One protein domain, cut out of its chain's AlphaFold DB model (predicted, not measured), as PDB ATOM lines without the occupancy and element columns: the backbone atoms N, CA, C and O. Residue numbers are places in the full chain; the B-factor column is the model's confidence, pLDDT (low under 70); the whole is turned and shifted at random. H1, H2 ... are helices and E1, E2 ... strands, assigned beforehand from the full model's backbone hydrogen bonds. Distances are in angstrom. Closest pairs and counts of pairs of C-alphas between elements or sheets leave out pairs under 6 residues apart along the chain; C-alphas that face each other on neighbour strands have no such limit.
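Overview. This is residues 468 to 561 of the 650 residues of a protein of Pelotomaculum sp. PtaU1.Bin035 (UniProt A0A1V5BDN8). A narrow, twisted sheet of three strands has both helices over one face, in two layers. The long strands E1 and E3 make an extended ribbon, with the shorter E2 beside one half of E1; the long helix H1 runs along E3, and the short H2 covers E2. The printed part has 94 residues, with two named helices and three named strands in the order H1, E1, E2, H2, E3; the sheet order is E2, E1, E3, antiparallel, and the class is mixed. It is elongated, spanning 46 by 29 by 22 A, and only just loose, close to compact, with a radius of gyration of the C-alphas of 14.9 A.

Arrangement. The inner strand E1, residues 503 to 514, has the edge strand E3, residues 548 to 560, as its antiparallel neighbour at 163 degrees; N 507 and O 556 are within hydrogen-bond range at 2.9 A. E3 bends by 62 degrees at residue 551. E2, residues 522 to 527, forms a hairpin with E1, with N 527 and O 508 at 2.7 A. H1, residues 476 to 497, is on the sheet at a height of 9.4 A, over E3; their closest C-alphas, of Leu 486 and Leu 555, are 6.2 A apart. H2, residues 530 to 538, is on the sheet at a height of 10.2 A, over E2. E2, H2 and E3 form a split strand-helix-strand unit, two strands running the same way with E1 between them, and its crossover is right-handed. H1, with residues 476 to 483 alone, touches H2; the closest C-alphas, of Ile 483 and His 530, are 7.4 A apart, at a shallow tilt of 12 degrees, opposite ways. In H1 and H2 every O i to N i+4 pair is within hydrogen-bond range.

Along the chain. H1 begins at C-alpha 476 (10.185, 7.764, 36.289) and is 31.7 A long. E1 measures 36.1 A, E2 16.6 A and H2 12.4 A. E3, 34.1 A, ends at C-alpha 560 (-12.221, 24.509, 51.878).

Size, cuts and confidence. The C-alphas farthest apart, of Asn 501 and Gly 516, are 47.0 A apart. The printed part has no cut and no long link. The model's pLDDT is under 70 at residues 498 to 501, 515 to 523 and 537 to 545.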
ATOM      1  N   ARG A 468      12.701   4.450  50.717       79.75
ATOM      2  CA  ARG A 468      13.368   3.248  51.205       79.75
ATOM      3  C   ARG A 468      14.756   3.129  50.594       79.75
ATOM      4  O   ARG A 468      14.994   3.606  49.477       79.75
ATOM      5  N   ASP A 469      15.637   2.427  51.292       72.31
ATOM      6  CA  ASP A 469      16.970   2.131  50.783       72.31
ATOM      7  C   ASP A 469      16.897   1.343  49.467       72.31
ATOM      8  O   ASP A 469      16.016   0.509  49.242       72.31
ATOM      9  N   GLY A 470      17.794   1.676  48.537       75.38
ATOM     10  CA  GLY A 470      17.828   1.084  47.195       75.38
ATOM     11  C   GLY A 470      16.797   1.639  46.200       75.38
ATOM     12  O   GLY A 470      16.871   1.315  45.010       75.38
ATOM     13  N   MET A 471      15.870   2.516  46.609       80.50
ATOM     14  CA  MET A 471      14.945   3.157  45.666       80.50
ATOM     15  C   MET A 471      15.662   4.180  44.777       80.50
ATOM     16  O   MET A 471      16.087   5.247  45.218       80.50
ATOM     17  N   ASN A 472      15.721   3.905  43.473       82.50
ATOM     18  CA  ASN A 472      16.241   4.864  42.504       82.50
ATOM     19  C   ASN A 472      15.144   5.827  42.031       82.50
ATOM     20  O   ASN A 472      14.506   5.616  40.999       82.50
ATOM     21  N   ILE A 473      14.977   6.930  42.758       78.81
ATOM     22  CA  ILE A 473      14.021   8.004  42.441       78.81
ATOM     23  C   ILE A 473      14.282   8.728  41.111       78.81
ATOM     24  O   ILE A 473      13.439   9.519  40.692       78.81
ATOM     25  N   LYS A 474      15.417   8.488  40.433       78.56
ATOM     26  CA  LYS A 474      15.660   8.985  39.064       78.56
ATOM     27  C   LYS A 474      14.874   8.197  38.016       78.56
ATOM     28  O   LYS A 474      14.690   8.689  36.908       78.56
ATOM     29  N   LYS A 475      14.406   6.985  38.342       83.44
ATOM     30  CA  LYS A 475      13.537   6.202  37.457       83.44
ATOM     31  C   LYS A 475      12.117   6.792  37.485       83.44
ATOM     32  O   LYS A 475      11.508   6.812  38.557       83.44
ATOM     33  N   PRO A 476      11.541   7.206  36.337       82.12
ATOM     34  CA  PRO A 476      10.185   7.764  36.289       82.12
ATOM     35  C   PRO A 476       9.115   6.834  36.874       82.12
ATOM     36  O   PRO A 476       8.187   7.303  37.525       82.12
ATOM     37  N   SER A 477       9.273   5.517  36.707       85.44
ATOM     38  CA  SER A 477       8.364   4.508  37.265       85.44
ATOM     39  C   SER A 477       8.293   4.540  38.795       85.44
ATOM     40  O   SER A 477       7.210   4.391  39.355       85.44
ATOM     41  N   VAL A 478       9.416   4.792  39.475       86.00
ATOM     42  CA  VAL A 478       9.467   4.898  40.941       86.00
ATOM     43  C   VAL A 478       8.728   6.150  41.408       86.00
ATOM     44  O   VAL A 478       7.920   6.079  42.330       86.00
ATOM     45  N   LEU A 479       8.951   7.289  40.748       84.19
ATOM     46  CA  LEU A 479       8.250   8.528  41.082       84.19
ATOM     47  C   LEU A 479       6.741   8.422  40.815       84.19
ATOM     48  O   LEU A 479       5.948   8.882  41.632       84.19
ATOM     49  N   HIS A 480       6.340   7.799  39.702       86.12
ATOM     50  CA  HIS A 480       4.934   7.518  39.408       86.12
ATOM     51  C   HIS A 480       4.298   6.649  40.484       86.12
ATOM     52  O   HIS A 480       3.257   7.020  41.009       86.12
ATOM     53  N   TYR A 481       4.966   5.568  40.885       89.69
ATOM     54  CA  TYR A 481       4.485   4.723  41.970       89.69
ATOM     55  C   TYR A 481       4.256   5.517  43.267       89.69
ATOM     56  O   TYR A 481       3.201   5.380  43.881       89.69
ATOM     57  N   ILE A 482       5.198   6.378  43.669       88.75
ATOM     58  CA  ILE A 482       5.073   7.196  44.888       88.75
ATOM     59  C   ILE A 482       3.886   8.165  44.794       88.75
ATOM     60  O   ILE A 482       3.095   8.257  45.734       88.75
ATOM     61  N   ILE A 483       3.752   8.875  43.671       88.31
ATOM     62  CA  ILE A 483       2.636   9.804  43.436       88.31
ATOM     63  C   ILE A 483       1.306   9.046  43.494       88.31
ATOM     64  O   ILE A 483       0.414   9.467  44.226       88.31
ATOM     65  N   ASP A 484       1.204   7.899  42.821       90.19
ATOM     66  CA  ASP A 484      -0.000   7.065  42.822       90.19
ATOM     67  C   ASP A 484      -0.363   6.585  44.234       90.19
ATOM     68  O   ASP A 484      -1.543   6.550  44.586       90.19
ATOM     69  N   GLN A 485       0.619   6.229  45.076       90.31
ATOM     70  CA  GLN A 485       0.349   5.867  46.474       90.31
ATOM     71  C   GLN A 485      -0.246   7.044  47.256       90.31
ATOM     72  O   GLN A 485      -1.277   6.880  47.914       90.31
ATOM     73  N   LEU A 486       0.363   8.230  47.159       90.62
ATOM     74  CA  LEU A 486      -0.127   9.437  47.833       90.62
ATOM     75  C   LEU A 486      -1.530   9.821  47.345       90.62
ATOM     76  O   LEU A 486      -2.409  10.149  48.144       90.62
ATOM     77  N   GLU A 487      -1.775   9.730  46.038       89.31
ATOM     78  CA  GLU A 487      -3.083  10.016  45.456       89.31
ATOM     79  C   GLU A 487      -4.140   9.007  45.902       89.31
ATOM     80  O   GLU A 487      -5.227   9.430  46.305       89.31
ATOM     81  N   ARG A 488      -3.826   7.706  45.933       89.88
ATOM     82  CA  ARG A 488      -4.733   6.662  46.444       89.88
ATOM     83  C   ARG A 488      -5.094   6.887  47.907       89.88
ATOM     84  O   ARG A 488      -6.269   6.783  48.254       89.88
ATOM     85  N   GLN A 489      -4.118   7.211  48.756       88.06
ATOM     86  CA  GLN A 489      -4.370   7.526  50.165       88.06
ATOM     87  C   GLN A 489      -5.288   8.748  50.305       88.06
ATOM     88  O   GLN A 489      -6.298   8.682  51.004       88.06
ATOM     89  N   SER A 490      -5.007   9.824  49.562       88.38
ATOM     90  CA  SER A 490      -5.849  11.025  49.569       88.38
ATOM     91  C   SER A 490      -7.263  10.776  49.043       88.38
ATOM     92  O   SER A 490      -8.228  11.297  49.596       88.38
ATOM     93  N   GLY A 491      -7.406   9.944  48.009       87.31
ATOM     94  CA  GLY A 491      -8.694   9.590  47.423       87.31
ATOM     95  C   GLY A 491      -9.555   8.760  48.372       87.31
ATOM     96  O   GLY A 491     -10.760   8.985  48.442       87.31
ATOM     97  N   ARG A 492      -8.951   7.844  49.144       85.62
ATOM     98  CA  ARG A 492      -9.655   7.104  50.207       85.62
ATOM     99  C   ARG A 492     -10.192   8.047  51.279       85.62
ATOM    100  O   ARG A 492     -11.359   7.935  51.634       85.62
ATOM    101  N   PHE A 493      -9.375   8.999  51.730       85.56
ATOM    102  CA  PHE A 493      -9.804   9.999  52.708       85.56
ATOM    103  C   PHE A 493     -10.973  10.851  52.184       85.56
ATOM    104  O   PHE A 493     -11.980  10.992  52.869       85.56
ATOM    105  N   LEU A 494     -10.880  11.369  50.952       83.56
ATOM    106  CA  LEU A 494     -11.940  12.195  50.356       83.56
ATOM    107  C   LEU A 494     -13.274  11.447  50.231       83.56
ATOM    108  O   LEU A 494     -14.305  11.992  50.619       83.56
ATOM    109  N   LYS A 495     -13.262  10.191  49.765       82.31
ATOM    110  CA  LYS A 495     -14.483   9.370  49.651       82.31
ATOM    111  C   LYS A 495     -15.223   9.222  50.980       82.31
ATOM    112  O   LYS A 495     -16.444   9.197  51.001       82.31
ATOM    113  N   LEU A 496     -14.489   9.148  52.087       73.81
ATOM    114  CA  LEU A 496     -15.070   8.997  53.423       73.81
ATOM    115  C   LEU A 496     -15.633  10.289  53.988       73.81
ATOM    116  O   LEU A 496     -16.482  10.250  54.871       73.81
ATOM    117  N   THR A 497     -15.157  11.431  53.499       70.88
ATOM    118  CA  THR A 497     -15.745  12.704  53.893       70.88
ATOM    119  C   THR A 497     -17.122  12.906  53.280       70.88
ATOM    120  O   THR A 497     -17.827  13.740  53.805       70.88
ATOM    121  N   ASN A 498     -17.525  12.165  52.235       67.62
ATOM    122  CA  ASN A 498     -18.815  12.311  51.537       67.62
ATOM    123  C   ASN A 498     -19.148  13.771  51.157       67.62
ATOM    124  O   ASN A 498     -20.286  14.228  51.237       67.62
ATOM    125  N   LEU A 499     -18.111  14.535  50.805       67.06
ATOM    126  CA  LEU A 499     -18.183  15.966  50.541       67.06
ATOM    127  C   LEU A 499     -17.829  16.238  49.075       67.06
ATOM    128  O   LEU A 499     -16.795  16.829  48.759       67.06
ATOM    129  N   ASP A 500     -18.712  15.800  48.178       57.88
ATOM    130  CA  ASP A 500     -18.508  15.817  46.719       57.88
ATOM    131  C   ASP A 500     -18.408  17.232  46.116       57.88
ATOM    132  O   ASP A 500     -17.904  17.408  45.009       57.88
ATOM    133  N   ASN A 501     -18.816  18.259  46.869       63.00
ATOM    134  CA  ASN A 501     -18.868  19.657  46.427       63.00
ATOM    135  C   ASN A 501     -17.782  20.561  47.045       63.00
ATOM    136  O   ASN A 501     -17.899  21.788  46.996       63.00
ATOM    137  N   LEU A 502     -16.735  20.002  47.662       71.06
ATOM    138  CA  LEU A 502     -15.663  20.822  48.235       71.06
ATOM    139  C   LEU A 502     -14.643  21.278  47.201       71.06
ATOM    140  O   LEU A 502     -14.160  20.505  46.376       71.06
ATOM    141  N   SER A 503     -14.196  22.525  47.354       78.94
ATOM    142  CA  SER A 503     -12.965  22.975  46.712       78.94
ATOM    143  C   SER A 503     -11.774  22.294  47.389       78.94
ATOM    144  O   SER A 503     -11.428  22.601  48.537       78.94
ATOM    145  N   ILE A 504     -11.170  21.343  46.677       84.06
ATOM    146  CA  ILE A 504      -9.996  20.593  47.117       84.06
ATOM    147  C   ILE A 504      -8.747  21.130  46.420       84.06
ATOM    148  O   ILE A 504      -8.674  21.193  45.196       84.06
ATOM    149  N   ASN A 505      -7.725  21.434  47.212       86.81
ATOM    150  CA  ASN A 505      -6.384  21.755  46.751       86.81
ATOM    151  C   ASN A 505      -5.400  20.659  47.191       86.81
ATOM    152  O   ASN A 505      -5.415  20.220  48.345       86.81
ATOM    153  N   LYS A 506      -4.527  20.227  46.279       88.31
ATOM    154  CA  LYS A 506      -3.492  19.214  46.517       88.31
ATOM    155  C   LYS A 506      -2.119  19.828  46.271       88.31
ATOM    156  O   LYS A 506      -1.759  20.081  45.132       88.31
ATOM    157  N   GLU A 507      -1.333  20.018  47.325       88.06
ATOM    158  CA  GLU A 507       0.053  20.490  47.237       88.06
ATOM    159  C   GLU A 507       1.006  19.306  47.433       88.06
ATOM    160  O   GLU A 507       0.962  18.630  48.460       88.06
ATOM    161  N   PHE A 508       1.888  19.061  46.468       87.44
ATOM    162  CA  PHE A 508       2.939  18.054  46.592       87.44
ATOM    163  C   PHE A 508       4.202  18.671  47.194       87.44
ATOM    164  O   PHE A 508       4.507  19.845  46.980       87.44
ATOM    165  N   GLY A 509       4.973  17.870  47.920       86.75
ATOM    166  CA  GLY A 509       6.217  18.298  48.541       86.75
ATOM    167  C   GLY A 509       7.287  17.220  48.527       86.75
ATOM    168  O   GLY A 509       6.998  16.033  48.382       86.75
ATOM    169  N   ILE A 510       8.536  17.659  48.660       84.06
ATOM    170  CA  ILE A 510       9.687  16.785  48.895       84.06
ATOM    171  C   ILE A 510      10.441  17.313  50.103       84.06
ATOM    172  O   ILE A 510      10.767  18.503  50.164       84.06
ATOM    173  N   GLU A 511      10.744  16.406  51.017       81.88
ATOM    174  CA  GLU A 511      11.644  16.623  52.138       81.88
ATOM    175  C   GLU A 511      13.046  16.140  51.777       81.88
ATOM    176  O   GLU A 511      13.209  15.085  51.158       81.88
ATOM    177  N   TYR A 512      14.052  16.916  52.163       79.44
ATOM    178  CA  TYR A 512      15.458  16.598  51.961       79.44
ATOM    179  C   TYR A 512      16.199  16.614  53.293       79.44
ATOM    180  O   TYR A 512      15.942  17.483  54.120       79.44
ATOM    181  N   THR A 513      17.155  15.704  53.452       74.94
ATOM    182  CA  THR A 513      18.024  15.550  54.633       74.94
ATOM    183  C   THR A 513      19.477  15.825  54.265       74.94
ATOM    184  O   THR A 513      19.885  15.524  53.139       74.94
ATOM    185  N   ALA A 514      20.246  16.422  55.177       70.81
ATOM    186  CA  ALA A 514      21.660  16.723  54.952       70.81
ATOM    187  C   ALA A 514      22.523  15.446  54.842       70.81
ATOM    188  O   ALA A 514      22.274  14.443  55.508       70.81
ATOM    189  N   GLN A 515      23.558  15.467  54.000       60.31
ATOM    190  CA  GLN A 515      24.525  14.376  53.858       60.31
ATOM    191  C   GLN A 515      25.519  14.418  55.029       60.31
ATOM    192  O   GLN A 515      26.310  15.350  55.120       60.31
ATOM    193  N   GLY A 516      25.483  13.411  55.908       56.25
ATOM    194  CA  GLY A 516      26.424  13.272  57.032       56.25
ATOM    195  C   GLY A 516      26.129  14.140  58.264       56.25
ATOM    196  O   GLY A 516      26.951  14.177  59.172       56.25
ATOM    197  N   GLY A 517      24.986  14.831  58.311       40.41
ATOM    198  CA  GLY A 517      24.545  15.607  59.475       40.41
ATOM    199  C   GLY A 517      23.535  14.843  60.335       40.41
ATOM    200  O   GLY A 517      22.733  14.076  59.802       40.41
ATOM    201  N   GLY A 518      23.568  15.079  61.651       44.59
ATOM    202  CA  GLY A 518      22.515  14.655  62.580       44.59
ATOM    203  C   GLY A 518      21.139  15.209  62.191       44.59
ATOM    204  O   GLY A 518      21.039  16.151  61.404       44.59
ATOM    205  N   GLU A 519      20.092  14.593  62.736       48.50
ATOM    206  CA  GLU A 519      18.693  14.587  62.273       48.50
ATOM    207  C   GLU A 519      17.955  15.945  62.171       48.50
ATOM    208  O   GLU A 519      16.755  15.947  61.961       48.50
ATOM    209  N   ASP A 520      18.610  17.108  62.230       47.19
ATOM    210  CA  ASP A 520      17.932  18.405  62.416       47.19
ATOM    211  C   ASP A 520      17.966  19.379  61.220       47.19
ATOM    212  O   ASP A 520      17.403  20.476  61.296       47.19
ATOM    213  N   GLN A 521      18.578  19.020  60.084       52.78
ATOM    214  CA  GLN A 521      18.585  19.876  58.885       52.78
ATOM    215  C   GLN A 521      17.687  19.325  57.774       52.78
ATOM    216  O   GLN A 521      18.094  18.469  56.983       52.78
ATOM    217  N   TYR A 522      16.470  19.878  57.680       64.56
ATOM    218  CA  TYR A 522      15.500  19.553  56.634       64.56
ATOM    219  C   TYR A 522      15.243  20.726  55.689       64.56
ATOM    220  O   TYR A 522      14.907  21.834  56.113       64.56
ATOM    221  N   LEU A 523      15.306  20.460  54.384       67.31
ATOM    222  CA  LEU A 523      14.764  21.358  53.362       67.31
ATOM    223  C   LEU A 523      13.435  20.800  52.858       67.31
ATOM    224  O   LEU A 523      13.321  19.610  52.581       67.31
ATOM    225  N   TYR A 524      12.434  21.664  52.698       77.00
ATOM    226  CA  TYR A 524      11.134  21.293  52.143       77.00
ATOM    227  C   TYR A 524      10.851  22.089  50.873       77.00
ATOM    228  O   TYR A 524      10.845  23.323  50.890       77.00
ATOM    229  N   ARG A 525      10.590  21.391  49.765       78.62
ATOM    230  CA  ARG A 525      10.274  22.014  48.474       78.62
ATOM    231  C   ARG A 525       8.847  21.696  48.055       78.62
ATOM    232  O   ARG A 525       8.496  20.530  47.924       78.62
ATOM    233  N   LYS A 526       8.061  22.743  47.800       83.81
ATOM    234  CA  LYS A 526       6.645  22.669  47.415       83.81
ATOM    235  C   LYS A 526       6.442  22.651  45.904       83.81
ATOM    236  O   LYS A 526       7.171  23.313  45.165       83.81
ATOM    237  N   PHE A 527       5.387  21.969  45.478       78.81
ATOM    238  CA  PHE A 527       4.918  21.870  44.102       78.81
ATOM    239  C   PHE A 527       3.393  21.981  44.090       78.81
ATOM    240  O   PHE A 527       2.707  21.238  44.787       78.81
ATOM    241  N   LYS A 528       2.854  22.902  43.282       77.06
ATOM    242  CA  LYS A 528       1.403  23.144  43.221       77.06
ATOM    243  C   LYS A 528       0.610  21.940  42.710       77.06
ATOM    244  O   LYS A 528      -0.520  21.760  43.117       77.06
ATOM    245  N   GLU A 529       1.197  21.134  41.827       76.06
ATOM    246  CA  GLU A 529       0.529  20.003  41.176       76.06
ATOM    247  C   GLU A 529       1.527  18.874  40.895       76.06
ATOM    248  O   GLU A 529       2.727  19.130  40.708       76.06
ATOM    249  N   HIS A 530       1.041  17.634  40.756       76.38
ATOM    250  CA  HIS A 530       1.894  16.490  40.414       76.38
ATOM    251  C   HIS A 530       2.636  16.702  39.084       76.38
ATOM    252  O   HIS A 530       3.752  16.216  38.913       76.38
ATOM    253  N   ARG A 531       2.059  17.444  38.125       75.75
ATOM    254  CA  ARG A 531       2.699  17.720  36.826       75.75
ATOM    255  C   ARG A 531       3.957  18.567  36.999       75.75
ATOM    256  O   ARG A 531       4.978  18.275  36.383       75.75
ATOM    257  N   SER A 532       3.918  19.548  37.900       74.31
ATOM    258  CA  SER A 532       5.085  20.371  38.246       74.31
ATOM    259  C   SER A 532       6.196  19.537  38.891       74.31
ATOM    260  O   SER A 532       7.372  19.717  38.568       74.31
ATOM    261  N   LEU A 533       5.823  18.597  39.764       75.56
ATOM    262  CA  LEU A 533       6.745  17.641  40.380       75.56
ATOM    263  C   LEU A 533       7.406  16.739  39.324       75.56
ATOM    264  O   LEU A 533       8.634  16.650  39.280       75.56
ATOM    265  N   LYS A 534       6.608  16.133  38.432       74.81
ATOM    266  CA  LYS A 534       7.094  15.281  37.330       74.81
ATOM    267  C   LYS A 534       8.029  16.047  36.390       74.81
ATOM    268  O   LYS A 534       9.130  15.582  36.125       74.81
ATOM    269  N   ASN A 535       7.652  17.254  35.963       74.75
ATOM    270  CA  ASN A 535       8.485  18.086  35.088       74.75
ATOM    271  C   ASN A 535       9.842  18.415  35.731       74.75
ATOM    272  O   ASN A 535      10.880  18.351  35.073       74.75
ATOM    273  N   LYS A 536       9.860  18.734  37.035       72.56
ATOM    274  CA  LYS A 536      11.112  19.020  37.751       72.56
ATOM    275  C   LYS A 536      11.980  17.772  37.935       72.56
ATOM    276  O   LYS A 536      13.205  17.897  37.901       72.56
ATOM    277  N   ALA A 537      11.362  16.603  38.107       69.12
ATOM    278  CA  ALA A 537      12.050  15.314  38.146       69.12
ATOM    279  C   ALA A 537      12.748  15.012  36.819       69.12
ATOM    280  O   ALA A 537      13.951  14.755  36.812       69.12
ATOM    281  N   SER A 538      12.021  15.135  35.704       67.31
ATOM    282  CA  SER A 538      12.546  14.905  34.353       67.31
ATOM    283  C   SER A 538      13.691  15.855  33.996       67.31
ATOM    284  O   SER A 538      14.635  15.455  33.328       67.31
ATOM    285  N   ALA A 539      13.664  17.092  34.504       62.41
ATOM    286  CA  ALA A 539      14.748  18.065  34.344       62.41
ATOM    287  C   ALA A 539      15.955  17.831  35.285       62.41
ATOM    288  O   ALA A 539      16.852  18.670  35.366       62.41
ATOM    289  N   GLY A 540      15.968  16.750  36.077       63.69
ATOM    290  CA  GLY A 540      17.037  16.432  37.034       63.69
ATOM    291  C   GLY A 540      17.115  17.357  38.259       63.69
ATOM    292  O   GLY A 540      17.988  17.194  39.113       63.69
ATOM    293  N   GLY A 541      16.197  18.320  38.383       63.34
ATOM    294  CA  GLY A 541      16.229  19.383  39.393       63.34
ATOM    295  C   GLY A 541      15.782  18.965  40.796       63.34
ATOM    296  O   GLY A 541      15.811  19.796  41.703       63.34
ATOM    297  N   LEU A 542      15.352  17.710  40.970       65.06
ATOM    298  CA  LEU A 542      15.015  17.115  42.270       65.06
ATOM    299  C   LEU A 542      16.224  16.518  42.997       65.06
ATOM    300  O   LEU A 542      16.133  16.231  44.181       65.06
ATOM    301  N   TYR A 543      17.343  16.304  42.305       64.62
ATOM    302  CA  TYR A 543      18.464  15.512  42.832       64.62
ATOM    303  C   TYR A 543      19.709  16.354  43.139       64.62
ATOM    304  O   TYR A 543      20.717  15.816  43.586       64.62
ATOM    305  N   LYS A 544      19.654  17.662  42.862       59.34
ATOM    306  CA  LYS A 544      20.765  18.606  43.014       59.34
ATOM    307  C   LYS A 544      20.405  19.674  44.041       59.34
ATOM    308  O   LYS A 544      19.978  20.768  43.683       59.34
ATOM    309  N   ILE A 545      20.559  19.338  45.316       69.50
ATOM    310  CA  ILE A 545      20.653  20.328  46.391       69.50
ATOM    311  C   ILE A 545      21.968  20.032  47.111       69.50
ATOM    312  O   ILE A 545      22.150  18.929  47.621       69.50
ATOM    313  N   ASN A 546      22.917  20.972  47.065       71.56
ATOM    314  CA  ASN A 546      24.269  20.766  47.590       71.56
ATOM    315  C   ASN A 546      24.215  20.360  49.062       71.56
ATOM    316  O   ASN A 546      23.683  21.100  49.879       71.56
ATOM    317  N   GLY A 547      24.755  19.182  49.375       70.19
ATOM    318  CA  GLY A 547      24.764  18.647  50.735       70.19
ATOM    319  C   GLY A 547      23.441  18.042  51.206       70.19
ATOM    320  O   GLY A 547      23.379  17.658  52.361       70.19
ATOM    321  N   TYR A 548      22.410  17.896  50.359       75.69
ATOM    322  CA  TYR A 548      21.109  17.330  50.748       75.69
ATOM    323  C   TYR A 548      20.639  16.208  49.809       75.69
ATOM    324  O   TYR A 548      20.946  16.199  48.614       75.69
ATOM    325  N   ARG A 549      19.867  15.248  50.333       77.12
ATOM    326  CA  ARG A 549      19.226  14.161  49.568       77.12
ATOM    327  C   ARG A 549      17.734  14.073  49.884       77.12
ATOM    328  O   ARG A 549      17.376  14.235  51.049       77.12
ATOM    329  N   PRO A 550      16.865  13.798  48.892       79.38
ATOM    330  CA  PRO A 550      15.457  13.519  49.153       79.38
ATOM    331  C   PRO A 550      15.308  12.372  50.155       79.38
ATOM    332  O   PRO A 550      15.968  11.344  50.004       79.38
ATOM    333  N   SER A 551      14.438  12.539  51.145       78.81
ATOM    334  CA  SER A 551      14.135  11.538  52.175       78.81
ATOM    335  C   SER A 551      12.666  11.120  52.167       78.81
ATOM    336  O   SER A 551      12.351   9.970  52.467       78.81
ATOM    337  N   ALA A 552      11.753  12.017  51.788       82.50
ATOM    338  CA  ALA A 552      10.330  11.711  51.708       82.50
ATOM    339  C   ALA A 552       9.600  12.575  50.675       82.50
ATOM    340  O   ALA A 552      10.021  13.682  50.335       82.50
ATOM    341  N   PHE A 553       8.469  12.056  50.207       86.44
ATOM    342  CA  PHE A 553       7.491  12.762  49.390       86.44
ATOM    343  C   PHE A 553       6.220  12.974  50.199       86.44
ATOM    344  O   PHE A 553       5.775  12.074  50.910       86.44
ATOM    345  N   THR A 554       5.615  14.147  50.065       87.25
ATOM    346  CA  THR A 554       4.396  14.503  50.785       87.25
ATOM    347  C   THR A 554       3.310  14.961  49.829       87.25
ATOM    348  O   THR A 554       3.578  15.605  48.814       87.25
ATOM    349  N   LEU A 555       2.064  14.691  50.191       87.44
ATOM    350  CA  LEU A 555       0.884  15.305  49.605       87.44
ATOM    351  C   LEU A 555       0.091  15.961  50.731       87.44
ATOM    352  O   LEU A 555      -0.431  15.285  51.617       87.44
ATOM    353  N   LYS A 556      -0.019  17.284  50.679       88.44
ATOM    354  CA  LYS A 556      -0.911  18.059  51.529       88.44
ATOM    355  C   LYS A 556      -2.236  18.258  50.802       88.44
ATOM    356  O   LYS A 556      -2.310  18.974  49.805       88.44
ATOM    357  N   LEU A 557      -3.287  17.667  51.344       87.44
ATOM    358  CA  LEU A 557      -4.668  17.889  50.942       87.44
ATOM    359  C   LEU A 557      -5.249  19.034  51.778       87.44
ATOM    360  O   LEU A 557      -5.183  18.985  53.004       87.44
ATOM    361  N   THR A 558      -5.818  20.050  51.135       86.81
ATOM    362  CA  THR A 558      -6.590  21.110  51.800       86.81
ATOM    363  C   THR A 558      -7.983  21.178  51.190       86.81
ATOM    364  O   THR A 558      -8.101  21.345  49.981       86.81
ATOM    365  N   GLY A 559      -9.023  21.029  52.004       84.69
ATOM    366  CA  GLY A 559     -10.415  21.162  51.579       84.69
ATOM    367  C   GLY A 559     -11.057  22.378  52.226       84.69
ATOM    368  O   GLY A 559     -11.107  22.475  53.457       84.69
ATOM    369  N   THR A 560     -11.547  23.300  51.400       81.25
ATOM    370  CA  THR A 560     -12.221  24.509  51.878       81.25
ATOM    371  C   THR A 560     -13.667  24.172  52.187       81.25
ATOM    372  O   THR A 560     -14.475  23.986  51.279       81.25
ATOM    373  N   LEU A 561     -13.989  24.079  53.471       79.50
ATOM    374  CA  LEU A 561     -15.369  23.952  53.927       79.50
ATOM    375  C   LEU A 561     -16.078  25.312  53.824       79.50
ATOM    376  O   LEU A 561     -15.400  26.339  53.926       79.50
TER     377      LEU A 561